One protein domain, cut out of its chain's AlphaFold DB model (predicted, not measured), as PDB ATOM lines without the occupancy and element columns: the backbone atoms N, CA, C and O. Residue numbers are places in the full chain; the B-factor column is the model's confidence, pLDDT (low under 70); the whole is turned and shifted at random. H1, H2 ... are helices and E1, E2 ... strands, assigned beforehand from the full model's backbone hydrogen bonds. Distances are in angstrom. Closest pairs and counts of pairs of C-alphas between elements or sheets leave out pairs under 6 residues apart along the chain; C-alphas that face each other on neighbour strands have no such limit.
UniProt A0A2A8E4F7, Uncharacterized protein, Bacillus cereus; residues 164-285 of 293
ATOM      1  N   LYS A 164     142.712 190.703 141.398       79.38
ATOM      2  CA  LYS A 164     143.375 191.081 140.150       79.38
ATOM      3  C   LYS A 164     143.383 192.595 140.047       79.38
ATOM      4  O   LYS A 164     142.342 193.239 140.116       79.38
ATOM      5  N   ILE A 165     144.570 193.171 139.912       77.19
ATOM      6  CA  ILE A 165     144.740 194.621 139.802       77.19
ATOM      7  C   ILE A 165     144.785 194.993 138.321       77.19
ATOM      8  O   ILE A 165     145.637 194.496 137.586       77.19
ATOM      9  N   ILE A 166     143.895 195.890 137.904       79.94
ATOM     10  CA  ILE A 166     143.809 196.436 136.547       79.94
ATOM     11  C   ILE A 166     144.132 197.929 136.621       79.94
ATOM     12  O   ILE A 166     143.689 198.622 137.532       79.94
ATOM     13  N   ILE A 167     144.907 198.445 135.668       74.50
ATOM     14  CA  ILE A 167     145.137 199.887 135.530       74.50
ATOM     15  C   ILE A 167     144.456 200.335 134.240       74.50
ATOM     16  O   ILE A 167     144.840 199.885 133.163       74.50
ATOM     17  N   HIS A 168     143.461 201.214 134.348       74.50
ATOM     18  CA  HIS A 168     142.745 201.787 133.208       74.50
ATOM     19  C   HIS A 168     142.783 203.311 133.323       74.50
ATOM     20  O   HIS A 168     142.423 203.857 134.364       74.50
ATOM     21  N   GLU A 169     143.287 203.986 132.287       78.12
ATOM     22  CA  GLU A 169     143.411 205.456 132.244       78.12
ATOM     23  C   GLU A 169     144.115 206.050 133.481       78.12
ATOM     24  O   GLU A 169     143.699 207.048 134.063       78.12
ATOM     25  N   GLY A 170     145.183 205.388 133.938       69.62
ATOM     26  CA  GLY A 170     145.959 205.825 135.104       69.62
ATOM     27  C   GLY A 170     145.279 205.601 136.460       69.62
ATOM     28  O   GLY A 170     145.900 205.861 137.488       69.62
ATOM     29  N   THR A 171     144.053 205.075 136.485       74.19
ATOM     30  CA  THR A 171     143.340 204.691 137.707       74.19
ATOM     31  C   THR A 171     143.556 203.208 138.014       74.19
ATOM     32  O   THR A 171     143.556 202.371 137.111       74.19
ATOM     33  N   ILE A 172     143.727 202.875 139.297       77.25
ATOM     34  CA  ILE A 172     143.871 201.496 139.776       77.25
ATOM     35  C   ILE A 172     142.499 200.935 140.147       77.25
ATOM     36  O   ILE A 172     141.786 201.481 140.994       77.25
ATOM     37  N   TYR A 173     142.177 199.803 139.542       81.44
ATOM     38  CA  TYR A 173     140.997 199.003 139.808       81.44
ATOM     39  C   TYR A 173     141.414 197.640 140.354       81.44
ATOM     40  O   TYR A 173     142.486 197.121 140.040       81.44
ATOM     41  N   GLY A 174     140.570 197.071 141.198       81.75
ATOM     42  CA  GLY A 174     140.719 195.752 141.780       81.75
ATOM     43  C   GLY A 174     139.478 194.951 141.440       81.75
ATOM     44  O   GLY A 174     138.365 195.397 141.720       81.75
ATOM     45  N   VAL A 175     139.673 193.791 140.828       80.19
ATOM     46  CA  VAL A 175     138.620 192.797 140.638       80.19
ATOM     47  C   VAL A 175     138.638 191.903 141.861       80.19
ATOM     48  O   VAL A 175     139.657 191.276 142.163       80.19
ATOM     49  N   MET A 176     137.534 191.889 142.595       76.81
ATOM     50  CA  MET A 176     137.329 190.961 143.695       76.81
ATOM     51  C   MET A 176     136.426 189.843 143.192       76.81
ATOM     52  O   MET A 176     135.205 190.011 143.149       76.81
ATOM     53  N   TYR A 177     137.036 188.715 142.810       72.44
ATOM     54  CA  TYR A 177     136.259 187.525 142.471       72.44
ATOM     55  C   TYR A 177     135.623 186.968 143.734       72.44
ATOM     56  O   TYR A 177     136.300 186.740 144.746       72.44
ATOM     57  N   SER A 178     134.318 186.758 143.659       59.72
ATOM     58  CA  SER A 178     133.605 185.998 144.667       59.72
ATOM     59  C   SER A 178     133.708 184.524 144.304       59.72
ATOM     60  O   SER A 178     133.356 184.116 143.204       59.72
ATOM     61  N   ASN A 179     134.133 183.693 145.249       50.72
ATOM     62  CA  ASN A 179     134.094 182.243 145.052       50.72
ATOM     63  C   ASN A 179     132.673 181.672 145.229       50.72
ATOM     64  O   ASN A 179     132.459 180.483 145.012       50.72
ATOM     65  N   ASN A 180     131.707 182.505 145.629       55.47
ATOM     66  CA  ASN A 180     130.294 182.162 145.615       55.47
ATOM     67  C   ASN A 180     129.713 182.500 144.235       55.47
ATOM     68  O   ASN A 180     129.677 183.680 143.882       55.47
ATOM     69  N   SER A 181     129.243 181.481 143.503       51.97
ATOM     70  CA  SER A 181     128.632 181.600 142.168       51.97
ATOM     71  C   SER A 181     127.452 182.565 142.113       51.97
ATOM     72  O   SER A 181     127.109 183.057 141.041       51.97
ATOM     73  N   ASP A 182     126.838 182.834 143.264       57.47
ATOM     74  CA  ASP A 182     125.633 183.648 143.373       57.47
ATOM     75  C   ASP A 182     125.939 185.138 143.589       57.47
ATOM     76  O   ASP A 182     125.034 185.973 143.542       57.47
ATOM     77  N   ILE A 183     127.206 185.494 143.833       56.78
ATOM     78  CA  ILE A 183     127.647 186.882 143.967       56.78
ATOM     79  C   ILE A 183     128.497 187.200 142.736       56.78
ATOM     80  O   ILE A 183     129.562 186.603 142.580       56.78
ATOM     81  N   PRO A 184     128.058 188.118 141.860       65.25
ATOM     82  CA  PRO A 184     128.841 188.487 140.694       65.25
ATOM     83  C   PRO A 184     130.173 189.096 141.129       65.25
ATOM     84  O   PRO A 184     130.257 189.767 142.163       65.25
ATOM     85  N   ASP A 185     131.200 188.883 140.311       75.88
ATOM     86  CA  ASP A 185     132.486 189.540 140.489       75.88
ATOM     87  C   ASP A 185     132.276 191.045 140.626       75.88
ATOM     88  O   ASP A 185     131.566 191.679 139.840       75.88
ATOM     89  N   SER A 186     132.873 191.616 141.667       78.94
ATOM     90  CA  SER A 186     132.727 193.037 141.950       78.94
ATOM     91  C   SER A 186     134.003 193.765 141.566       78.94
ATOM     92  O   SER A 186     135.111 193.399 141.967       78.94
ATOM     93  N   TYR A 187     133.843 194.818 140.774       82.44
ATOM     94  CA  TYR A 187     134.927 195.719 140.420       82.44
ATOM     95  C   TYR A 187     134.929 196.875 141.412       82.44
ATOM     96  O   TYR A 187     133.896 197.473 141.720       82.44
ATOM     97  N   CYS A 188     136.102 197.197 141.935       82.19
ATOM     98  CA  CYS A 188     136.284 198.325 142.832       82.19
ATOM     99  C   CYS A 188     137.391 199.233 142.314       82.19
ATOM    100  O   CYS A 188     138.409 198.779 141.794       82.19
ATOM    101  N   LYS A 189     137.207 200.538 142.479       85.44
ATOM    102  CA  LYS A 189     138.219 201.560 142.235       85.44
ATOM    103  C   LYS A 189     138.943 201.860 143.540       85.44
ATOM    104  O   LYS A 189     138.295 202.104 144.556       85.44
ATOM    105  N   LEU A 190     140.273 201.880 143.512       79.81
ATOM    106  CA  LEU A 190     141.053 202.335 144.657       79.81
ATOM    107  C   LEU A 190     141.018 203.865 144.701       79.81
ATOM    108  O   LEU A 190     141.486 204.531 143.777       79.81
ATOM    109  N   VAL A 191     140.474 204.429 145.775       78.06
ATOM    110  CA  VAL A 191     140.441 205.872 146.014       78.06
ATOM    111  C   VAL A 191     141.336 206.200 147.197       78.06
ATOM    112  O   VAL A 191     141.127 205.716 148.308       78.06
ATOM    113  N   ILE A 192     142.337 207.048 146.961       71.75
ATOM    114  CA  ILE A 192     143.217 207.554 148.014       71.75
ATOM    115  C   ILE A 192     142.629 208.841 148.573       71.75
ATOM    116  O   ILE A 192     142.398 209.809 147.847       71.75
ATOM    117  N   LYS A 193     142.404 208.864 149.882       75.44
ATOM    118  CA  LYS A 193     141.953 210.045 150.615       75.44
ATOM    119  C   LYS A 193     143.150 210.923 150.987       75.44
ATOM    120  O   LYS A 193     144.280 210.456 151.112       75.44
ATOM    121  N   ARG A 194     142.896 212.213 151.243       63.59
ATOM    122  CA  ARG A 194     143.929 213.221 151.581       63.59
ATOM    123  C   ARG A 194     144.809 212.859 152.789       63.59
ATOM    124  O   ARG A 194     145.894 213.412 152.918       63.59
ATOM    125  N   VAL A 195     144.362 211.935 153.640       68.56
ATOM    126  CA  VAL A 195     145.048 211.509 154.874       68.56
ATOM    127  C   VAL A 195     145.939 210.271 154.655       68.56
ATOM    128  O   VAL A 195     146.364 209.636 155.610       68.56
ATOM    129  N   GLY A 196     146.206 209.885 153.401       57.75
ATOM    130  CA  GLY A 196     147.032 208.712 153.084       57.75
ATOM    131  C   GLY A 196     146.326 207.368 153.297       57.75
ATOM    132  O   GLY A 196     146.946 206.321 153.144       57.75
ATOM    133  N   THR A 197     145.031 207.377 153.616       59.28
ATOM    134  CA  THR A 197     144.200 206.172 153.651       59.28
ATOM    135  C   THR A 197     143.673 205.858 152.253       59.28
ATOM    136  O   THR A 197     143.336 206.766 151.492       59.28
ATOM    137  N   ALA A 198     143.604 204.575 151.902       72.31
ATOM    138  CA  ALA A 198     143.039 204.112 150.640       72.31
ATOM    139  C   ALA A 198     141.783 203.275 150.904       72.31
ATOM    140  O   ALA A 198     141.747 202.483 151.843       72.31
ATOM    141  N   GLU A 199     140.756 203.466 150.085       77.31
ATOM    142  CA  GLU A 199     139.486 202.748 150.172       77.31
ATOM    143  C   GLU A 199     139.122 202.171 148.804       77.31
ATOM    144  O   GLU A 199     139.329 202.815 147.774       77.31
ATOM    145  N   TRP A 200     138.584 200.955 148.794       81.44
ATOM    146  CA  TRP A 200     138.015 200.343 147.600       81.44
ATOM    147  C   TRP A 200     136.552 200.758 147.480       81.44
ATOM    148  O   TRP A 200     135.737 200.395 148.322       81.44
ATOM    149  N   ILE A 201     136.226 201.519 146.439       84.12
ATOM    150  CA  ILE A 201     134.862 201.976 146.172       84.12
ATOM    151  C   ILE A 201     134.287 201.145 145.020       84.12
ATOM    152  O   ILE A 201     134.923 201.097 143.962       84.12
ATOM    153  N   PRO A 202     133.112 200.509 145.178       84.75
ATOM    154  CA  PRO A 202     132.450 199.802 144.089       84.75
ATOM    155  C   PRO A 202     132.270 200.711 142.873       84.75
ATOM    156  O   PRO A 202     131.869 201.870 143.010       84.75
ATOM    157  N   VAL A 203     132.578 200.202 141.681       86.00
ATOM    158  CA  VAL A 203     132.284 200.933 140.442       86.00
ATOM    159  C   VAL A 203     130.838 200.690 140.017       86.00
ATOM    160  O   VAL A 203     130.225 199.690 140.385       86.00
ATOM    161  N   ASN A 204     130.275 201.620 139.246       88.94
ATOM    162  CA  ASN A 204     128.956 201.418 138.658       88.94
ATOM    163  C   ASN A 204     128.997 200.310 137.585       88.94
ATOM    164  O   ASN A 204     130.064 199.919 137.107       88.94
ATOM    165  N   LYS A 205     127.818 199.808 137.208       84.94
ATOM    166  CA  LYS A 205     127.686 198.687 136.270       84.94
ATOM    167  C   LYS A 205     128.333 198.964 134.907       84.94
ATOM    168  O   LYS A 205     129.045 198.114 134.402       84.94
ATOM    169  N   GLU A 206     128.144 200.158 134.357       86.69
ATOM    170  CA  GLU A 206     128.714 200.541 133.059       86.69
ATOM    171  C   GLU A 206     130.248 200.440 133.055       86.69
ATOM    172  O   GLU A 206     130.835 199.815 132.175       86.69
ATOM    173  N   LEU A 207     130.907 200.977 134.087       80.94
ATOM    174  CA  LEU A 207     132.359 200.880 134.219       80.94
ATOM    175  C   LEU A 207     132.817 199.446 134.514       80.94
ATOM    176  O   LEU A 207     133.876 199.039 134.048       80.94
ATOM    177  N   SER A 208     132.024 198.674 135.259       81.81
ATOM    178  CA  SER A 208     132.266 197.245 135.485       81.81
ATOM    179  C   SER A 208     132.270 196.457 134.171       81.81
ATOM    180  O   SER A 208     133.177 195.660 133.948       81.81
ATOM    181  N   ASP A 209     131.298 196.704 133.292       83.19
ATOM    182  CA  ASP A 209     131.169 196.020 132.002       83.19
ATOM    183  C   ASP A 209     132.357 196.361 131.079       83.19
ATOM    184  O   ASP A 209     132.962 195.465 130.484       83.19
ATOM    185  N   ILE A 210     132.775 197.635 131.049       83.69
ATOM    186  CA  ILE A 210     133.982 198.081 130.326       83.69
ATOM    187  C   ILE A 210     135.234 197.378 130.866       83.69
ATOM    188  O   ILE A 210     136.068 196.896 130.095       83.69
ATOM    189  N   LEU A 211     135.392 197.313 132.191       82.94
ATOM    190  CA  LEU A 211     136.549 196.671 132.815       82.94
ATOM    191  C   LEU A 211     136.575 195.163 132.542       82.94
ATOM    192  O   LEU A 211     137.652 194.641 132.265       82.94
ATOM    193  N   ALA A 212     135.422 194.491 132.543       81.06
ATOM    194  CA  ALA A 212     135.307 193.072 132.215       81.06
ATOM    195  C   ALA A 212     135.678 192.777 130.754       81.06
ATOM    196  O   ALA A 212     136.424 191.835 130.476       81.06
ATOM    197  N   GLU A 213     135.228 193.612 129.812       84.38
ATOM    198  CA  GLU A 213     135.614 193.498 128.402       84.38
ATOM    199  C   GLU A 213     137.129 193.679 128.229       84.38
ATOM    200  O   GLU A 213     137.794 192.882 127.557       84.38
ATOM    201  N   LYS A 214     137.706 194.690 128.892       76.12
ATOM    202  CA  LYS A 214     139.153 194.929 128.880       76.12
ATOM    203  C   LYS A 214     139.921 193.798 129.540       76.12
ATOM    204  O   LYS A 214     140.972 193.422 129.034       76.12
ATOM    205  N   GLU A 215     139.414 193.219 130.618       71.31
ATOM    206  CA  GLU A 215     140.024 192.059 131.253       71.31
ATOM    207  C   GLU A 215     140.038 190.840 130.315       71.31
ATOM    208  O   GLU A 215     141.058 190.152 130.186       71.31
ATOM    209  N   GLY A 216     138.935 190.609 129.601       69.88
ATOM    210  CA  GLY A 216     138.822 189.593 128.555       69.88
ATOM    211  C   GLY A 216     139.749 189.847 127.360       69.88
ATOM    212  O   GLY A 216     140.240 188.901 126.747       69.88
ATOM    213  N   ALA A 217     140.028 191.112 127.035       59.75
ATOM    214  CA  ALA A 217     140.969 191.494 125.983       59.75
ATOM    215  C   ALA A 217     142.435 191.374 126.430       59.75
ATOM    216  O   ALA A 217     143.265 190.893 125.664       59.75
ATOM    217  N   ILE A 218     142.755 191.751 127.673       52.69
ATOM    218  CA  ILE A 218     144.097 191.630 128.269       52.69
ATOM    219  C   ILE A 218     144.463 190.156 128.465       52.69
ATOM    220  O   ILE A 218     145.583 189.775 128.166       52.69
ATOM    221  N   SER A 219     143.515 189.304 128.871       49.81
ATOM    222  CA  SER A 219     143.739 187.850 128.972       49.81
ATOM    223  C   SER A 219     143.900 187.139 127.619       49.81
ATOM    224  O   SER A 219     144.357 185.998 127.585       49.81
ATOM    225  N   LYS A 220     143.531 187.792 126.505       38.91
ATOM    226  CA  LYS A 220     143.667 187.268 125.131       38.91
ATOM    227  C   LYS A 220     144.810 187.893 124.338       38.91
ATOM    228  O   LYS A 220     145.326 187.254 123.420       38.91
ATOM    229  N   ALA A 221     145.225 189.116 124.662       37.91
ATOM    230  CA  ALA A 221     146.543 189.583 124.278       37.91
ATOM    231  C   ALA A 221     147.536 188.621 124.933       37.91
ATOM    232  O   ALA A 221     147.432 188.360 126.125       37.91
ATOM    233  N   LYS A 222     148.468 188.042 124.169       39.62
ATOM    234  CA  LYS A 222     149.629 187.389 124.777       39.62
ATOM    235  C   LYS A 222     150.251 188.435 125.695       39.62
ATOM    236  O   LYS A 222     150.874 189.366 125.179       39.62
ATOM    237  N   ASP A 223     150.026 188.325 127.004       42.00
ATOM    238  CA  ASP A 223     150.806 189.052 127.992       42.00
ATOM    239  C   ASP A 223     152.252 188.901 127.526       42.00
ATOM    240  O   ASP A 223     152.728 187.782 127.297       42.00
ATOM    241  N   LYS A 224     152.930 190.026 127.261       47.22
ATOM    242  CA  LYS A 224     154.386 189.963 127.165       47.22
ATOM    243  C   LYS A 224     154.818 189.298 128.467       47.22
ATOM    244  O   LYS A 224     154.378 189.757 129.525       47.22
ATOM    245  N   PRO A 225     155.533 188.174 128.361       44.09
ATOM    246  CA  PRO A 225     155.584 187.211 129.428       44.09
ATOM    247  C   PRO A 225     156.235 187.889 130.628       44.09
ATOM    248  O   PRO A 225     157.148 188.705 130.489       44.09
ATOM    249  N   ASP A 226     155.687 187.565 131.789       65.38
ATOM    250  CA  ASP A 226     156.389 187.658 133.051       65.38
ATOM    251  C   ASP A 226     156.381 189.040 133.723       65.38
ATOM    252  O   ASP A 226     157.406 189.587 134.126       65.38
ATOM    253  N   SER A 227     155.189 189.579 133.993       70.38
ATOM    254  CA  SER A 227     155.062 190.454 135.162       70.38
ATOM    255  C   SER A 227     153.964 189.996 136.106       70.38
ATOM    256  O   SER A 227     152.871 189.622 135.681       70.38
ATOM    257  N   LYS A 228     154.257 190.023 137.407       81.44
ATOM    258  CA  LYS A 228     153.349 189.579 138.465       81.44
ATOM    259  C   LYS A 228     153.219 190.665 139.516       81.44
ATOM    260  O   LYS A 228     154.213 191.152 140.051       81.44
ATOM    261  N   ASN A 229     151.981 191.051 139.812       80.00
ATOM    262  CA  ASN A 229     151.693 192.005 140.878       80.00
ATOM    263  C   ASN A 229     151.408 191.252 142.185       80.00
ATOM    264  O   ASN A 229     150.741 190.217 142.170       80.00
ATOM    265  N   PHE A 230     151.864 191.783 143.315       77.75
ATOM    266  CA  PHE A 230     151.570 191.234 144.639       77.75
ATOM    267  C   PHE A 230     151.571 192.336 145.705       77.75
ATOM    268  O   PHE A 230     152.103 193.426 145.496       77.75
ATOM    269  N   LEU A 231     150.931 192.071 146.844       75.44
ATOM    270  CA  LEU A 231     150.810 193.016 147.953       75.44
ATOM    271  C   LEU A 231     151.745 192.598 149.092       75.44
ATOM    272  O   LEU A 231     151.663 191.467 149.569       75.44
ATOM    273  N   HIS A 232     152.585 193.513 149.565       77.62
ATOM    274  CA  HIS A 232     153.462 193.291 150.713       77.62
ATOM    275  C   HIS A 232     153.433 194.526 151.622       77.62
ATOM    276  O   HIS A 232     153.612 195.644 151.152       77.62
ATOM    277  N   GLU A 233     153.107 194.335 152.907       77.38
ATOM    278  CA  GLU A 233     153.036 195.415 153.914       77.38
ATOM    279  C   GLU A 233     152.190 196.625 153.470       77.38
ATOM    280  O   GLU A 233     152.545 197.784 153.654       77.38
ATOM    281  N   GLY A 234     151.052 196.352 152.823       68.88
ATOM    282  CA  GLY A 234     150.137 197.391 152.336       68.88
ATOM    283  C   GLY A 234     150.600 198.120 151.068       68.88
ATOM    284  O   GLY A 234     149.859 198.955 150.557       68.88
ATOM    285  N   THR A 235     151.766 197.781 150.514       75.75
ATOM    286  CA  THR A 235     152.283 198.338 149.258       75.75
ATOM    287  C   THR A 235     152.137 197.328 148.119       75.75
ATOM    288  O   THR A 235     152.378 196.132 148.292       75.75
ATOM    289  N   ILE A 236     151.714 197.800 146.941       80.38
ATOM    290  CA  ILE A 236     151.609 196.972 145.734       80.38
ATOM    291  C   ILE A 236     152.964 196.974 145.026       80.38
ATOM    292  O   ILE A 236     153.504 198.032 144.693       80.38
ATOM    293  N   TYR A 237     153.481 195.783 144.759       84.56
ATOM    294  CA  TYR A 237     154.707 195.553 144.011       84.56
ATOM    295  C   TYR A 237     154.401 194.856 142.689       84.56
ATOM    296  O   TYR A 237     153.391 194.163 142.555       84.56
ATOM    297  N   ARG A 238     155.287 195.051 141.717       86.94
ATOM    298  CA  ARG A 238     155.319 194.332 140.449       86.94
ATOM    299  C   ARG A 238     156.710 193.760 140.265       86.94
ATOM    300  O   ARG A 238     157.681 194.516 140.294       86.94
ATOM    301  N   VAL A 239     156.778 192.457 140.044       86.88
ATOM    302  CA  VAL A 239     157.961 191.806 139.486       86.88
ATOM    303  C   VAL A 239     157.882 191.951 137.982       86.88
ATOM    304  O   VAL A 239     156.832 191.680 137.400       86.88
ATOM    305  N   MET A 240     158.950 192.435 137.366       84.44
ATOM    306  CA  MET A 240     159.143 192.374 135.924       84.44
ATOM    307  C   MET A 240     160.267 191.379 135.697       84.44
ATOM    308  O   MET A 240     161.429 191.700 135.974       84.44
ATOM    309  N   HIS A 241     159.904 190.173 135.273       81.62
ATOM    310  CA  HIS A 241     160.896 189.157 135.003       81.62
ATOM    311  C   HIS A 241     161.598 189.465 133.685       81.62
ATOM    312  O   HIS A 241     161.036 190.050 132.751       81.62
ATOM    313  N   SER A 242     162.874 189.120 133.643       77.69
ATOM    314  CA  SER A 242     163.682 189.292 132.449       77.69
ATOM    315  C   SER A 242     163.617 188.037 131.588       77.69
ATOM    316  O   SER A 242     163.891 186.937 132.053       77.69
ATOM    317  N   ASN A 243     163.383 188.211 130.285       74.56
ATOM    318  CA  ASN A 243     163.541 187.127 129.307       74.56
ATOM    319  C   ASN A 243     165.006 186.678 129.139       74.56
ATOM    320  O   ASN A 243     165.277 185.687 128.466       74.56
ATOM    321  N   ASN A 244     165.958 187.436 129.688       77.12
ATOM    322  CA  ASN A 244     167.370 187.089 129.726       77.12
ATOM    323  C   ASN A 244     167.721 186.562 131.123       77.12
ATOM    324  O   ASN A 244     167.638 187.330 132.082       77.12
ATOM    325  N   SER A 245     168.154 185.298 131.203       76.12
ATOM    326  CA  SER A 245     168.576 184.622 132.440       76.12
ATOM    327  C   SER A 245     169.713 185.328 133.176       76.12
ATOM    328  O   SER A 245     169.873 185.135 134.378       76.12
ATOM    329  N   ASP A 246     170.488 186.150 132.467       82.75
ATOM    330  CA  ASP A 246     171.633 186.869 133.025       82.75
ATOM    331  C   ASP A 246     171.237 188.215 133.650       82.75
ATOM    332  O   ASP A 246     172.038 188.848 134.340       82.75
ATOM    333  N   ILE A 247     170.005 188.676 133.412       78.88
ATOM    334  CA  ILE A 247     169.479 189.904 134.006       78.88
ATOM    335  C   ILE A 247     168.515 189.490 135.120       78.88
ATOM    336  O   ILE A 247     167.509 188.843 134.836       78.88
ATOM    337  N   PRO A 248     168.789 189.856 136.383       82.75
ATOM    338  CA  PRO A 248     167.904 189.509 137.480       82.75
ATOM    339  C   PRO A 248     166.546 190.188 137.315       82.75
ATOM    340  O   PRO A 248     166.442 191.297 136.777       82.75
ATOM    341  N   ASP A 249     165.515 189.536 137.841       86.81
ATOM    342  CA  ASP A 249     164.180 190.109 137.919       86.81
ATOM    343  C   ASP A 249     164.222 191.471 138.612       86.81
ATOM    344  O   ASP A 249     164.885 191.664 139.636       86.81
ATOM    345  N   SER A 250     163.494 192.430 138.048       87.50
ATOM    346  CA  SER A 250     163.422 193.774 138.607       87.50
ATOM    347  C   SER A 250     162.112 193.961 139.357       87.50
ATOM    348  O   SER A 250     161.032 193.624 138.871       87.50
ATOM    349  N   TYR A 251     162.205 194.525 140.557       89.69
ATOM    350  CA  TYR A 251     161.050 194.780 141.404       89.69
ATOM    351  C   TYR A 251     160.731 196.272 141.371       89.69
ATOM    352  O   TYR A 251     161.595 197.131 141.564       89.69
ATOM    353  N   CYS A 252     159.468 196.596 141.133       87.75
ATOM    354  CA  CYS A 252     158.965 197.958 141.212       87.75
ATOM    355  C   CYS A 252     157.911 198.056 142.311       87.75
ATOM    356  O   CYS A 252     157.062 197.177 142.443       87.75
ATOM    357  N   LYS A 253     157.911 199.160 143.060       89.94
ATOM    358  CA  LYS A 253     156.803 199.540 143.942       89.94
ATOM    359  C   LYS A 253     155.876 200.516 143.231       89.94
ATOM    360  O   LYS A 253     156.339 201.414 142.524       89.94
ATOM    361  N   LEU A 254     154.573 200.358 143.427       85.81
ATOM    362  CA  LEU A 254     153.584 201.295 142.919       85.81
ATOM    363  C   LEU A 254     153.507 202.489 143.864       85.81
ATOM    364  O   LEU A 254     153.087 202.357 145.011       85.81
ATOM    365  N   VAL A 255     153.912 203.661 143.388       83.31
ATOM    366  CA  VAL A 255     153.750 204.916 144.122       83.31
ATOM    367  C   VAL A 255     152.618 205.699 143.494       83.31
ATOM    368  O   VAL A 255     152.661 206.023 142.308       83.31
ATOM    369  N   ILE A 256     151.615 206.009 144.306       77.50
ATOM    370  CA  ILE A 256     150.462 206.796 143.889       77.50
ATOM    371  C   ILE A 256     150.645 208.205 144.448       77.50
ATOM    372  O   ILE A 256     150.841 208.396 145.649       77.50
ATOM    373  N   LYS A 257     150.669 209.193 143.561       78.62
ATOM    374  CA  LYS A 257     150.873 210.603 143.897       78.62
ATOM    375  C   LYS A 257     149.568 211.243 144.383       78.62
ATOM    376  O   LYS A 257     148.480 210.701 144.213       78.62
ATOM    377  N   ARG A 258     149.677 212.446 144.963       71.94
ATOM    378  CA  ARG A 258     148.526 213.226 145.469       71.94
ATOM    379  C   ARG A 258     147.498 213.592 144.392       71.94
ATOM    380  O   ARG A 258     146.349 213.833 144.733       71.94
ATOM    381  N   ASP A 259     147.911 213.643 143.129       75.44
ATOM    382  CA  ASP A 259     147.046 213.901 141.970       75.44
ATOM    383  C   ASP A 259     146.309 212.640 141.472       75.44
ATOM    384  O   ASP A 259     145.575 212.703 140.491       75.44
ATOM    385  N   GLY A 260     146.495 211.495 142.139       65.56
ATOM    386  CA  GLY A 260     145.906 210.213 141.759       65.56
ATOM    387  C   GLY A 260     146.695 209.451 140.694       65.56
ATOM    388  O   GLY A 260     146.341 208.314 140.391       65.56
ATOM    389  N   THR A 261     147.779 210.017 140.151       72.75
ATOM    390  CA  THR A 261     148.614 209.316 139.171       72.75
ATOM    391  C   THR A 261     149.461 208.239 139.845       72.75
ATOM    392  O   THR A 261     150.037 208.448 140.915       72.75
ATOM    393  N   ALA A 262     149.563 207.073 139.211       75.94
ATOM    394  CA  ALA A 262     150.364 205.959 139.700       75.94
ATOM    395  C   ALA A 262     151.628 205.781 138.849       75.94
ATOM    396  O   ALA A 262     151.576 205.803 137.618       75.94
ATOM    397  N   LYS A 263     152.779 205.586 139.499       82.88
ATOM    398  CA  LYS A 263     154.058 205.313 138.837       82.88
ATOM    399  C   LYS A 263     154.754 204.130 139.496       82.88
ATOM    400  O   LYS A 263     154.863 204.066 140.719       82.88
ATOM    401  N   TRP A 264     155.277 203.228 138.673       85.31
ATOM    402  CA  TRP A 264     156.191 202.183 139.118       85.31
ATOM    403  C   TRP A 264     157.573 202.784 139.364       85.31
ATOM    404  O   TRP A 264     158.152 203.417 138.479       85.31
ATOM    405  N   ILE A 265     158.075 202.622 140.584       88.81
ATOM    406  CA  ILE A 265     159.411 203.066 140.980       88.81
ATOM    407  C   ILE A 265     160.242 201.821 141.291       88.81
ATOM    408  O   ILE A 265     159.797 201.025 142.123       88.81
ATOM    409  N   PRO A 266     161.420 201.642 140.669       89.69
ATOM    410  CA  PRO A 266     162.329 200.559 141.021       89.69
ATOM    411  C   PRO A 266     162.623 200.561 142.522       89.69
ATOM    412  O   PRO A 266     162.830 201.622 143.121       89.69
ATOM    413  N   VAL A 267     162.605 199.387 143.141       91.12
ATOM    414  CA  VAL A 267     163.044 199.244 144.533       91.12
ATOM    415  C   VAL A 267     164.562 199.095 144.586       91.12
ATOM    416  O   VAL A 267     165.200 198.735 143.598       91.12
ATOM    417  N   ASN A 268     165.156 199.409 145.736       92.56
ATOM    418  CA  ASN A 268     166.580 199.163 145.935       92.56
ATOM    419  C   ASN A 268     166.858 197.650 146.050       92.56
ATOM    420  O   ASN A 268     165.947 196.848 146.262       92.56
ATOM    421  N   LYS A 269     168.131 197.268 145.915       89.12
ATOM    422  CA  LYS A 269     168.554 195.862 145.926       89.12
ATOM    423  C   LYS A 269     168.142 195.122 147.205       89.12
ATOM    424  O   LYS A 269     167.597 194.035 147.119       89.12
ATOM    425  N   GLU A 270     168.327 195.741 148.369       91.31
ATOM    426  CA  GLU A 270     167.977 195.140 149.664       91.31
ATOM    427  C   GLU A 270     166.491 194.757 149.745       91.31
ATOM    428  O   GLU A 270     166.152 193.624 150.084       91.31
ATOM    429  N   LEU A 271     165.591 195.669 149.361       86.25
ATOM    430  CA  LEU A 271     164.160 195.379 149.330       86.25
ATOM    431  C   LEU A 271     163.820 194.347 148.247       86.25
ATOM    432  O   LEU A 271     162.968 193.495 148.470       86.25
ATOM    433  N   SER A 272     164.496 194.391 147.099       88.12
ATOM    434  CA  SER A 272     164.354 193.388 146.037       88.12
ATOM    435  C   SER A 272     164.664 191.974 146.542       88.12
ATOM    436  O   SER A 272     163.884 191.056 146.302       88.12
ATOM    437  N   ASP A 273     165.755 191.808 147.293       89.25
ATOM    438  CA  ASP A 273     166.184 190.517 147.839       89.25
ATOM    439  C   ASP A 273     165.173 189.980 148.875       89.25
ATOM    440  O   ASP A 273     164.835 188.791 148.876       89.25
ATOM    441  N   ILE A 274     164.620 190.862 149.721       88.38
ATOM    442  CA  ILE A 274     163.550 190.521 150.677       88.38
ATOM    443  C   ILE A 274     162.293 190.037 149.941       88.38
ATOM    444  O   ILE A 274     161.699 189.020 150.318       88.38
ATOM    445  N   LEU A 275     161.886 190.756 148.892       87.50
ATOM    446  CA  LEU A 275     160.698 190.432 148.102       87.50
ATOM    447  C   LEU A 275     160.868 189.103 147.352       87.50
ATOM    448  O   LEU A 275     159.969 188.262 147.414       87.50
ATOM    449  N   ALA A 276     162.031 188.874 146.740       86.38
ATOM    450  CA  ALA A 276     162.349 187.635 146.032       86.38
ATOM    451  C   ALA A 276     162.293 186.409 146.953       86.38
ATOM    452  O   ALA A 276     161.708 185.381 146.601       86.38
ATOM    453  N   LYS A 277     162.823 186.524 148.179       87.75
ATOM    454  CA  LYS A 277     162.755 185.444 149.173       87.75
ATOM    455  C   LYS A 277     161.310 185.084 149.528       87.75
ATOM    456  O   LYS A 277     160.986 183.901 149.619       87.75
ATOM    457  N   LYS A 278     160.440 186.087 149.705       82.06
ATOM    458  CA  LYS A 278     159.017 185.868 150.026       82.06
ATOM    459  C   LYS A 278     158.223 185.300 148.850       82.06
ATOM    460  O   LYS A 278     157.333 184.467 149.046       82.06
ATOM    461  N   GLU A 279     158.539 185.718 147.630       77.56
ATOM    462  CA  GLU A 279     157.934 185.122 146.444       77.56
ATOM    463  C   GLU A 279     158.323 183.642 146.302       77.56
ATOM    464  O   GLU A 279     157.445 182.794 146.120       77.56
ATOM    465  N   GLY A 280     159.610 183.321 146.472       74.56
ATOM    466  CA  GLY A 280     160.131 181.954 146.395       74.56
ATOM    467  C   GLY A 280     159.471 180.996 147.390       74.56
ATOM    468  O   GLY A 280     159.069 179.896 147.002       74.56
ATOM    469  N   THR A 281     159.255 181.429 148.639       61.19
ATOM    470  CA  THR A 281     158.549 180.622 149.654       61.19
ATOM    471  C   THR A 281     157.097 180.329 149.277       61.19
ATOM    472  O   THR A 281     156.591 179.256 149.582       61.19
ATOM    473  N   THR A 282     156.438 181.240 148.556       53.22
ATOM    474  CA  THR A 282     155.037 181.066 148.131       53.22
ATOM    475  C   THR A 282     154.914 180.140 146.908       53.22
ATOM    476  O   THR A 282     153.868 179.535 146.679       53.22
ATOM    477  N   SER A 283     155.976 180.021 146.101       50.72
ATOM    478  CA  SER A 283     156.007 179.171 144.900       50.72
ATOM    479  C   SER A 283     156.355 177.707 145.213       50.72
ATOM    480  O   SER A 283     155.814 176.791 144.592       50.72
ATOM    481  N   GLN A 284     157.208 177.458 146.215       46.81
ATOM    482  CA  GLN A 284     157.632 176.099 146.581       46.81
ATOM    483  C   GLN A 284     156.551 175.267 147.294       46.81
ATOM    484  O   GLN A 284     156.563 174.042 147.177       46.81
ATOM    485  N   GLU A 285     155.572 175.896 147.950       43.25
ATOM    486  CA  GLU A 285     154.473 175.201 148.644       43.25
ATOM    487  C   GLU A 285     153.535 174.415 147.702       43.25
ATOM    488  O   GLU A 285     152.764 173.572 148.152       43.25
TER     489      GLU A 285
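AT A GLANCE: This is residues 164 to 285 of the 293 residues of an uncharacterized protein of Bacillus cereus (UniProt A0A2A8E4F7). Two lobes built on the same plan stand side by side and meet at only a few places: each is a strongly twisted sheet of four strands with one helix laid across one of its faces. The first lobe holds E1 to E4 and H1, the second E5 to E8 and H2, and the last turns of H2, from residue 280, stick out from the second lobe. The printed part has 122 residues with two named helices and eight named strands, in the chain order E1 E2 E3 E4 H1 E5 E6 E7 E8 H2, and the class is mixed, helices and strands. Both sheets are antiparallel, in the orders E1 - E2 - E3 - E4 and E5 - E6 - E7 - E8. The whole is only just compact, close to loose, with a radius of gyration of the C-alphas of 16.0 A and spans of 45 by 36 by 27 A.

HOW THE PARTS SIT: Start with the sheet of E5, residues 227 to 232, E6, residues 235 to 240, E7, residues 250 to 256, and E8, residues 262 to 266. It is a meander, each strand the antiparallel neighbour of the one before, and its edge strands are E5 and E8. Look at N 230 and O 237, 2.9 A apart, for the hairpin of E5 and E6; at N 240 and O 250, 2.8 A, for E6 and E7; and at N 253 and O 265, 2.8 A, for E7 and E8. H2, residues 269 to 284, is on one face of this sheet, two layers in all, at a height over the sheet of 8.5 A. It lies over E7 and only just over E6, on which 3 of its C-alphas fall, and it runs across the strands, at 68 degrees to E7 on the local plane. The closest C-alphas of E7 and H2 are those of Tyr 251 and Ser 272, 5.9 A apart. Now turn to E1, residues 164 to 168, E2, residues 171 to 176, E3, residues 186 to 192, and E4, residues 198 to 202, a second meander. Here N 166 and O 173 are 2.8 A apart between E1 and E2, N 174 and O 188 are 2.8 A apart between E2 and E3, and N 191 and O 199 are 2.8 A apart between E3 and E4. H1, residues 205 to 218, is on one face of this sheet, again two layers, at a height of 9.4 A. It runs across the strands, at 76 degrees to E1 on the local plane. The closest C-alphas of E3 and H1, those of Tyr 187 and Ser 208, are 5.8 A apart. Between the two sheets, the closest C-alphas of E1 and E5 are those of Ile 165 and Asn 229, 7.5 A apart, and those of E2 and E8 are Thr 171 and Ala 262, 7.4 A apart. H1 and H2 are apart. In both helices every O i to N i+4 pair is within hydrogen-bond range.

IN THESE COORDINATES: Find C-alpha 250 at (163.422, 193.774, 138.607); from there E7 runs 19.1 A to C-alpha 256. E5 measures 15.9 A, E6 16.1 A and E8 13.2 A. H2 spans 22.6 A and ends at C-alpha 284, at (157.632, 176.099, 146.581). In the sheet of E1 to E4, E1 begins at C-alpha 164, at (143.375, 191.081, 140.150), and measures 12.8 A; E2 measures 16.1 A, E3 18.9 A and E4 13.2 A, and H1, on that sheet, measures 19.6 A.

THE WHOLE: The C-alphas farthest apart are those of Asp 182 and Asp 246, at 47.3 A. The printed part has no cut, and no link is long; residues 219 to 226 make the short link from H1 to E5. The mean pLDDT of the printed part is 74.9, and 30 residues are under 70, among them residues 178 to 184, 216 to 226 and 281 to 285.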